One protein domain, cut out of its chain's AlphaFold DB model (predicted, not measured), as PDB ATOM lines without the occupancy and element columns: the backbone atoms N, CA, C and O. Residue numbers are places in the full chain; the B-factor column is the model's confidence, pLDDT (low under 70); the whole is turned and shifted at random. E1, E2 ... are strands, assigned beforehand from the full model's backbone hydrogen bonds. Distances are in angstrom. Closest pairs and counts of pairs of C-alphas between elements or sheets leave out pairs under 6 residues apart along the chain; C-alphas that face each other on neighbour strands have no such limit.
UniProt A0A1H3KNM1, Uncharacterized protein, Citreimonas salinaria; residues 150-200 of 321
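This is residues 150 to 200 of the 321 residues of an uncharacterized protein of Citreimonas salinaria (UniProt A0A1H3KNM1). Two strand hairpins, the longer one E1 and E2 and the shorter one E3 and E4, join side by side through E1 and E4 into one strongly twisted sheet, whose strands turn by 119 degrees from edge to edge. A long loop, residues 172 to 186, connects the two hairpins, and its residues 181 to 182 pair with E3. The printed part has 51 residues with no named helix and four named strands, E1 to E4 along the chain; the sheet's order is E2, E1, E4, E3, antiparallel throughout, and the class is all strand. The whole is compact, with a radius of gyration of the C-alphas of 10.9 A, and spans 31 by 21 by 17 A.

The inner strands are E1, residues 150 to 157, and E4, residues 193 to 199; they are antiparallel at 137 degrees. N 151 and O 199 are 2.8 A apart, within hydrogen-bond range, and N 153 and O 196 are 2.9 A apart. E2, residues 163 to 171, is an edge strand and forms a hairpin with E1, at 151 degrees between their directions; N 154 and O 167 are 2.8 A apart, within hydrogen-bond range. E2 bends by 53 degrees at residue 168. The other edge strand, E3, residues 187 to 190, forms a hairpin with E4 at 120 degrees, with N 188 and O 195 at 2.8 A, within hydrogen-bond range. The pairing of E4 is staggered: its residues 193 to 196 pair with E3 and its residues 196 to 199 with E1. E2 and E3 are only just apart, with their closest C-alphas 8.3 A from each other. Residues 181 to 182 pair antiparallel with residues 187 to 188 of E3.

E1 begins at C-alpha 150, (-33.361, -3.227, -81.973), and measures 21.7 A from first to last C-alpha. E2, the longest strand with 9 residues, measures 19.7 A and ends at C-alpha 171, (-28.702, -3.525, -84.032). E3 has 4 residues and measures 9.8 A. E4 has 7 residues, measures 17.0 A and ends at C-alpha 199, (-38.099, -3.177, -84.340).

The two C-alphas farthest apart are those of Glu 160 and Ala 173, at 32.0 A, while the first and last printed C-alphas, of Ala 150 and Ile 200, are 4.8 A apart. The printed part has no cut. The links E1 to E2 and E3 to E4 are tight, and the link E2 to E3 is long, with 15 residues. The mean pLDDT of the printed part is 83.2; the model's confidence is under 70 at residues 161 to 164.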
ATOM      1  N   ALA A 150     -32.346  -3.002 -80.953       90.19
ATOM      2  CA  ALA A 150     -33.361  -3.227 -81.973       90.19
ATOM      3  C   ALA A 150     -32.965  -4.388 -82.889       90.19
ATOM      4  O   ALA A 150     -31.810  -4.808 -82.926       90.19
ATOM      5  N   LYS A 151     -33.916  -4.884 -83.676       88.00
ATOM      6  CA  LYS A 151     -33.641  -5.682 -84.875       88.00
ATOM      7  C   LYS A 151     -34.062  -4.875 -86.095       88.00
ATOM      8  O   LYS A 151     -35.181  -4.375 -86.113       88.00
ATOM      9  N   ALA A 152     -33.202  -4.737 -87.095       87.88
ATOM     10  CA  ALA A 152     -33.505  -3.994 -88.320       87.88
ATOM     11  C   ALA A 152     -33.208  -4.836 -89.560       87.88
ATOM     12  O   ALA A 152     -32.492  -5.837 -89.487       87.88
ATOM     13  N   PHE A 153     -33.769  -4.436 -90.697       87.50
ATOM     14  CA  PHE A 153     -33.516  -5.087 -91.972       87.50
ATOM     15  C   PHE A 153     -32.262  -4.501 -92.626       87.50
ATOM     16  O   PHE A 153     -32.194  -3.306 -92.907       87.50
ATOM     17  N   GLU A 154     -31.274  -5.363 -92.852       90.69
ATOM     18  CA  GLU A 154     -30.121  -5.143 -93.722       90.69
ATOM     19  C   GLU A 154     -30.549  -5.468 -95.170       90.69
ATOM     20  O   GLU A 154     -30.990  -6.601 -95.415       90.69
ATOM     21  N   PRO A 155     -30.459  -4.525 -96.130       84.56
ATOM     22  CA  PRO A 155     -30.659  -4.825 -97.542       84.56
ATOM     23  C   PRO A 155     -29.501  -5.677 -98.058       84.56
ATOM     24  O   PRO A 155     -28.330  -5.329 -97.894       84.56
ATOM     25  N   LEU A 156     -29.830  -6.773 -98.733       83.12
ATOM     26  CA  LEU A 156     -28.886  -7.509 -99.560       83.12
ATOM     27  C   LEU A 156     -29.093  -7.047-101.003       83.12
ATOM     28  O   LEU A 156     -30.062  -7.431-101.662       83.12
ATOM     29  N   LEU A 157     -28.197  -6.161-101.435       78.62
ATOM     30  CA  LEU A 157     -28.066  -5.716-102.820       78.62
ATOM     31  C   LEU A 157     -27.401  -6.830-103.633       78.62
ATOM     32  O   LEU A 157     -26.384  -7.373-103.196       78.62
ATOM     33  N   ASP A 158     -27.960  -7.147-104.799       75.88
ATOM     34  CA  ASP A 158     -27.281  -7.979-105.799       75.88
ATOM     35  C   ASP A 158     -26.205  -7.162-106.553       75.88
ATOM     36  O   ASP A 158     -26.093  -5.945-106.365       75.88
ATOM     37  N   GLU A 159     -25.422  -7.793-107.432       71.81
ATOM     38  CA  GLU A 159     -24.391  -7.119-108.242       71.81
ATOM     39  C   GLU A 159     -24.971  -5.988-109.124       71.81
ATOM     40  O   GLU A 159     -24.291  -4.994-109.385       71.81
ATOM     41  N   GLU A 160     -26.253  -6.082-109.499       74.56
ATOM     42  CA  GLU A 160     -27.009  -5.055-110.240       74.56
ATOM     43  C   GLU A 160     -27.662  -3.972-109.343       74.56
ATOM     44  O   GLU A 160     -28.386  -3.110-109.832       74.56
ATOM     45  N   GLN A 161     -27.382  -3.972-108.032       65.62
ATOM     46  CA  GLN A 161     -27.866  -3.007-107.023       65.62
ATOM     47  C   GLN A 161     -29.382  -3.005-106.734       65.62
ATOM     48  O   GLN A 161     -29.863  -2.135-106.006       65.62
ATOM     49  N   GLU A 162     -30.148  -3.990-107.210       66.88
ATOM     50  CA  GLU A 162     -31.532  -4.184-106.755       66.88
ATOM     51  C   GLU A 162     -31.595  -4.928-105.404       66.88
ATOM     52  O   GLU A 162     -30.827  -5.855-105.134       66.88
ATOM     53  N   VAL A 163     -32.533  -4.525-104.535       65.19
ATOM     54  CA  VAL A 163     -32.761  -5.149-103.217       65.19
ATOM     55  C   VAL A 163     -33.640  -6.391-103.386       65.19
ATOM     56  O   VAL A 163     -34.863  -6.320-103.265       65.19
ATOM     57  N   GLN A 164     -33.021  -7.539-103.658       59.75
ATOM     58  CA  GLN A 164     -33.743  -8.813-103.782       59.75
ATOM     59  C   GLN A 164     -34.126  -9.417-102.424       59.75
ATOM     60  O   GLN A 164     -35.185 -10.034-102.291       59.75
ATOM     61  N   PHE A 165     -33.271  -9.257-101.406       73.38
ATOM     62  CA  PHE A 165     -33.443  -9.912-100.108       73.38
ATOM     63  C   PHE A 165     -33.203  -8.958 -98.939       73.38
ATOM     64  O   PHE A 165     -32.446  -7.993 -99.024       73.38
ATOM     65  N   VAL A 166     -33.839  -9.272 -97.809       84.31
ATOM     66  CA  VAL A 166     -33.694  -8.530 -96.554       84.31
ATOM     67  C   VAL A 166     -33.288  -9.487 -95.441       84.31
ATOM     68  O   VAL A 166     -33.887 -10.553 -95.275       84.31
ATOM     69  N   ARG A 167     -32.272  -9.119 -94.663       88.12
ATOM     70  CA  ARG A 167     -31.819  -9.900 -93.511       88.12
ATOM     71  C   ARG A 167     -32.173  -9.165 -92.229       88.12
ATOM     72  O   ARG A 167     -31.789  -8.018 -92.054       88.12
ATOM     73  N   LEU A 168     -32.864  -9.831 -91.307       90.25
ATOM     74  CA  LEU A 168     -33.080  -9.279 -89.970       90.25
ATOM     75  C   LEU A 168     -31.789  -9.419 -89.145       90.25
ATOM     76  O   LEU A 168     -31.303 -10.534 -88.941       90.25
ATOM     77  N   VAL A 169     -31.237  -8.295 -88.688       92.38
ATOM     78  CA  VAL A 169     -29.962  -8.204 -87.960       92.38
ATOM     79  C   VAL A 169     -30.169  -7.486 -86.629       92.38
ATOM     80  O   VAL A 169     -30.937  -6.528 -86.542       92.38
ATOM     81  N   ASP A 170     -29.483  -7.948 -85.584       93.00
ATOM     82  CA  ASP A 170     -29.440  -7.286 -84.279       93.00
ATOM     83  C   ASP A 170     -28.615  -5.992 -84.340       93.00
ATOM     84  O   ASP A 170     -27.410  -6.006 -84.595       93.00
ATOM     85  N   VAL A 171     -29.280  -4.867 -84.084       90.56
ATOM     86  CA  VAL A 171     -28.702  -3.525 -84.032       90.56
ATOM     87  C   VAL A 171     -28.413  -3.172 -82.569       90.56
ATOM     88  O   VAL A 171     -29.339  -3.144 -81.748       90.56
ATOM     89  N   PRO A 172     -27.153  -2.869 -82.202       91.19
ATOM     90  CA  PRO A 172     -26.818  -2.504 -80.835       91.19
ATOM     91  C   PRO A 172     -27.413  -1.141 -80.472       91.19
ATOM     92  O   PRO A 172     -27.464  -0.220 -81.289       91.19
ATOM     93  N   ALA A 173     -27.794  -0.985 -79.207       90.06
ATOM     94  CA  ALA A 173     -28.453   0.217 -78.701       90.06
ATOM     95  C   ALA A 173     -27.639   1.516 -78.900       90.06
ATOM     96  O   ALA A 173     -28.195   2.589 -79.111       90.06
ATOM     97  N   SER A 174     -26.307   1.416 -78.927       88.44
ATOM     98  CA  SER A 174     -25.398   2.531 -79.230       88.44
ATOM     99  C   SER A 174     -25.489   3.042 -80.675       88.44
ATOM    100  O   SER A 174     -25.115   4.188 -80.931       88.44
ATOM    101  N   ALA A 175     -25.977   2.215 -81.606       87.88
ATOM    102  CA  ALA A 175     -26.277   2.591 -82.983       87.88
ATOM    103  C   ALA A 175     -27.711   3.113 -83.128       87.88
ATOM    104  O   ALA A 175     -27.923   4.117 -83.805       87.88
ATOM    105  N   TRP A 176     -28.679   2.471 -82.463       85.50
ATOM    106  CA  TRP A 176     -30.097   2.839 -82.492       85.50
ATOM    107  C   TRP A 176     -30.387   4.092 -81.645       85.50
ATOM    108  O   TRP A 176     -30.972   4.040 -80.564       85.50
ATOM    109  N   ARG A 177     -29.928   5.243 -82.152       84.88
ATOM    110  CA  ARG A 177     -30.052   6.570 -81.535       84.88
ATOM    111  C   ARG A 177     -30.656   7.582 -82.499       84.88
ATOM    112  O   ARG A 177     -30.357   7.563 -83.689       84.88
ATOM    113  N   LEU A 178     -31.408   8.549 -81.971       83.06
ATOM    114  CA  LEU A 178     -32.092   9.583 -82.770       83.06
ATOM    115  C   LEU A 178     -31.154  10.393 -83.691       83.06
ATOM    116  O   LEU A 178     -31.569  10.831 -84.758       83.06
ATOM    117  N   ALA A 179     -29.885  10.556 -83.296       83.06
ATOM    118  CA  ALA A 179     -28.836  11.240 -84.063       83.06
ATOM    119  C   ALA A 179     -28.101  10.341 -85.090       83.06
ATOM    120  O   ALA A 179     -27.070  10.739 -85.634       83.06
ATOM    121  N   LYS A 180     -28.584   9.111 -85.312       84.00
ATOM    122  CA  LYS A 180     -28.102   8.154 -86.327       84.00
ATOM    123  C   LYS A 180     -29.177   7.717 -87.324       84.00
ATOM    124  O   LYS A 180     -28.851   7.053 -88.302       84.00
ATOM    125  N   ILE A 181     -30.424   8.108 -87.081       83.88
ATOM    126  CA  ILE A 181     -31.547   7.906 -87.992       83.88
ATOM    127  C   ILE A 181     -31.513   9.023 -89.044       83.88
ATOM    128  O   ILE A 181     -31.525  10.203 -88.686       83.88
ATOM    129  N   ASP A 182     -31.490   8.658 -90.326       81.31
ATOM    130  CA  ASP A 182     -31.853   9.570 -91.412       81.31
ATOM    131  C   ASP A 182     -33.385   9.637 -91.448       81.31
ATOM    132  O   ASP A 182     -34.067   8.699 -91.869       81.31
ATOM    133  N   TRP A 183     -33.931  10.742 -90.944       78.25
ATOM    134  CA  TRP A 183     -35.374  10.955 -90.827       78.25
ATOM    135  C   TRP A 183     -36.058  11.233 -92.171       78.25
ATOM    136  O   TRP A 183     -37.249  10.950 -92.298       78.25
ATOM    137  N   ASP A 184     -35.327  11.731 -93.172       76.12
ATOM    138  CA  ASP A 184     -35.862  11.990 -94.513       76.12
ATOM    139  C   ASP A 184     -35.965  10.684 -95.324       76.12
ATOM    140  O   ASP A 184     -36.901  10.511 -96.108       76.12
ATOM    141  N   ARG A 185     -35.052   9.729 -95.094       78.31
ATOM    142  CA  ARG A 185     -35.078   8.374 -95.683       78.31
ATOM    143  C   ARG A 185     -35.825   7.332 -94.850       78.31
ATOM    144  O   ARG A 185     -36.200   6.291 -95.379       78.31
ATOM    145  N   SER A 186     -36.036   7.592 -93.557       79.50
ATOM    146  CA  SER A 186     -36.412   6.578 -92.550       79.50
ATOM    147  C   SER A 186     -35.393   5.425 -92.425       79.50
ATOM    148  O   SER A 186     -35.763   4.286 -92.125       79.50
ATOM    149  N   GLY A 187     -34.112   5.732 -92.658       84.06
ATOM    150  CA  GLY A 187     -32.981   4.800 -92.604       84.06
ATOM    151  C   GLY A 187     -32.132   4.954 -91.337       84.06
ATOM    152  O   GLY A 187     -32.265   5.920 -90.586       84.06
ATOM    153  N   LEU A 188     -31.241   3.995 -91.094       86.75
ATOM    154  CA  LEU A 188     -30.284   3.983 -89.988       86.75
ATOM    155  C   LEU A 188     -28.891   3.616 -90.504       86.75
ATOM    156  O   LEU A 188     -28.673   2.474 -90.907       86.75
ATOM    157  N   ASP A 189     -27.934   4.536 -90.400       87.44
ATOM    158  CA  ASP A 189     -26.547   4.278 -90.801       87.44
ATOM    159  C   ASP A 189     -25.732   3.641 -89.666       87.44
ATOM    160  O   ASP A 189     -25.403   4.280 -88.656       87.44
ATOM    161  N   PHE A 190     -25.327   2.384 -89.856       88.31
ATOM    162  CA  PHE A 190     -24.466   1.656 -88.923       88.31
ATOM    163  C   PHE A 190     -23.394   0.840 -89.659       88.31
ATOM    164  O   PHE A 190     -23.668   0.156 -90.637       88.31
ATOM    165  N   GLN A 191     -22.138   0.925 -89.201       88.69
ATOM    166  CA  GLN A 191     -20.977   0.234 -89.801       88.69
ATOM    167  C   GLN A 191     -20.794   0.450 -91.323       88.69
ATOM    168  O   GLN A 191     -20.184  -0.376 -91.997       88.69
ATOM    169  N   GLY A 192     -21.286   1.570 -91.866       87.94
ATOM    170  CA  GLY A 192     -21.237   1.861 -93.305       87.94
ATOM    171  C   GLY A 192     -22.321   1.158 -94.130       87.94
ATOM    172  O   GLY A 192     -22.168   1.046 -95.342       87.94
ATOM    173  N   LYS A 193     -23.394   0.680 -93.486       89.44
ATOM    174  CA  LYS A 193     -24.589   0.123 -94.126       89.44
ATOM    175  C   LYS A 193     -25.843   0.859 -93.655       89.44
ATOM    176  O   LYS A 193     -25.952   1.195 -92.475       89.44
ATOM    177  N   GLU A 194     -26.784   1.036 -94.574       88.81
ATOM    178  CA  GLU A 194     -28.121   1.570 -94.313       88.81
ATOM    179  C   GLU A 194     -29.048   0.416 -93.891       88.81
ATOM    180  O   GLU A 194     -29.164  -0.587 -94.595       88.81
ATOM    181  N   PHE A 195     -29.692   0.535 -92.730       86.44
ATOM    182  CA  PHE A 195     -30.697  -0.407 -92.223       86.44
ATOM    183  C   PHE A 195     -32.071   0.269 -92.168       86.44
ATOM    184  O   PHE A 195     -32.163   1.472 -91.936       86.44
ATOM    185  N   PHE A 196     -33.154  -0.497 -92.304       86.38
ATOM    186  CA  PHE A 196     -34.522   0.039 -92.282       86.38
ATOM    187  C   PHE A 196     -35.482  -0.795 -91.424       86.38
ATOM    188  O   PHE A 196     -35.201  -1.936 -91.055       86.38
ATOM    189  N   GLY A 197     -36.637  -0.206 -91.093       82.88
ATOM    190  CA  GLY A 197     -37.735  -0.898 -90.408       82.88
ATOM    191  C   GLY A 197     -37.367  -1.465 -89.033       82.88
ATOM    192  O   GLY A 197     -37.768  -2.584 -88.719       82.88
ATOM    193  N   ALA A 198     -36.580  -0.725 -88.244       82.50
ATOM    194  CA  ALA A 198     -36.101  -1.159 -86.934       82.50
ATOM    195  C   ALA A 198     -37.245  -1.474 -85.948       82.50
ATOM    196  O   ALA A 198     -38.217  -0.729 -85.823       82.50
ATOM    197  N   GLN A 199     -37.099  -2.584 -85.225       85.44
ATOM    198  CA  GLN A 199     -38.099  -3.177 -84.340       85.44
ATOM    199  C   GLN A 199     -37.525  -3.358 -82.934       85.44
ATOM    200  O   GLN A 199     -36.413  -3.861 -82.775       85.44
ATOM    201  N   ILE A 200     -38.303  -3.010 -81.911       82.44
ATOM    202  CA  ILE A 200     -37.980  -3.240 -80.495       82.44
ATOM    203  C   ILE A 200     -38.927  -4.330 -79.981       82.44
ATOM    204  O   ILE A 200     -40.089  -4.380 -80.385       82.44
TER     205      ILE A 200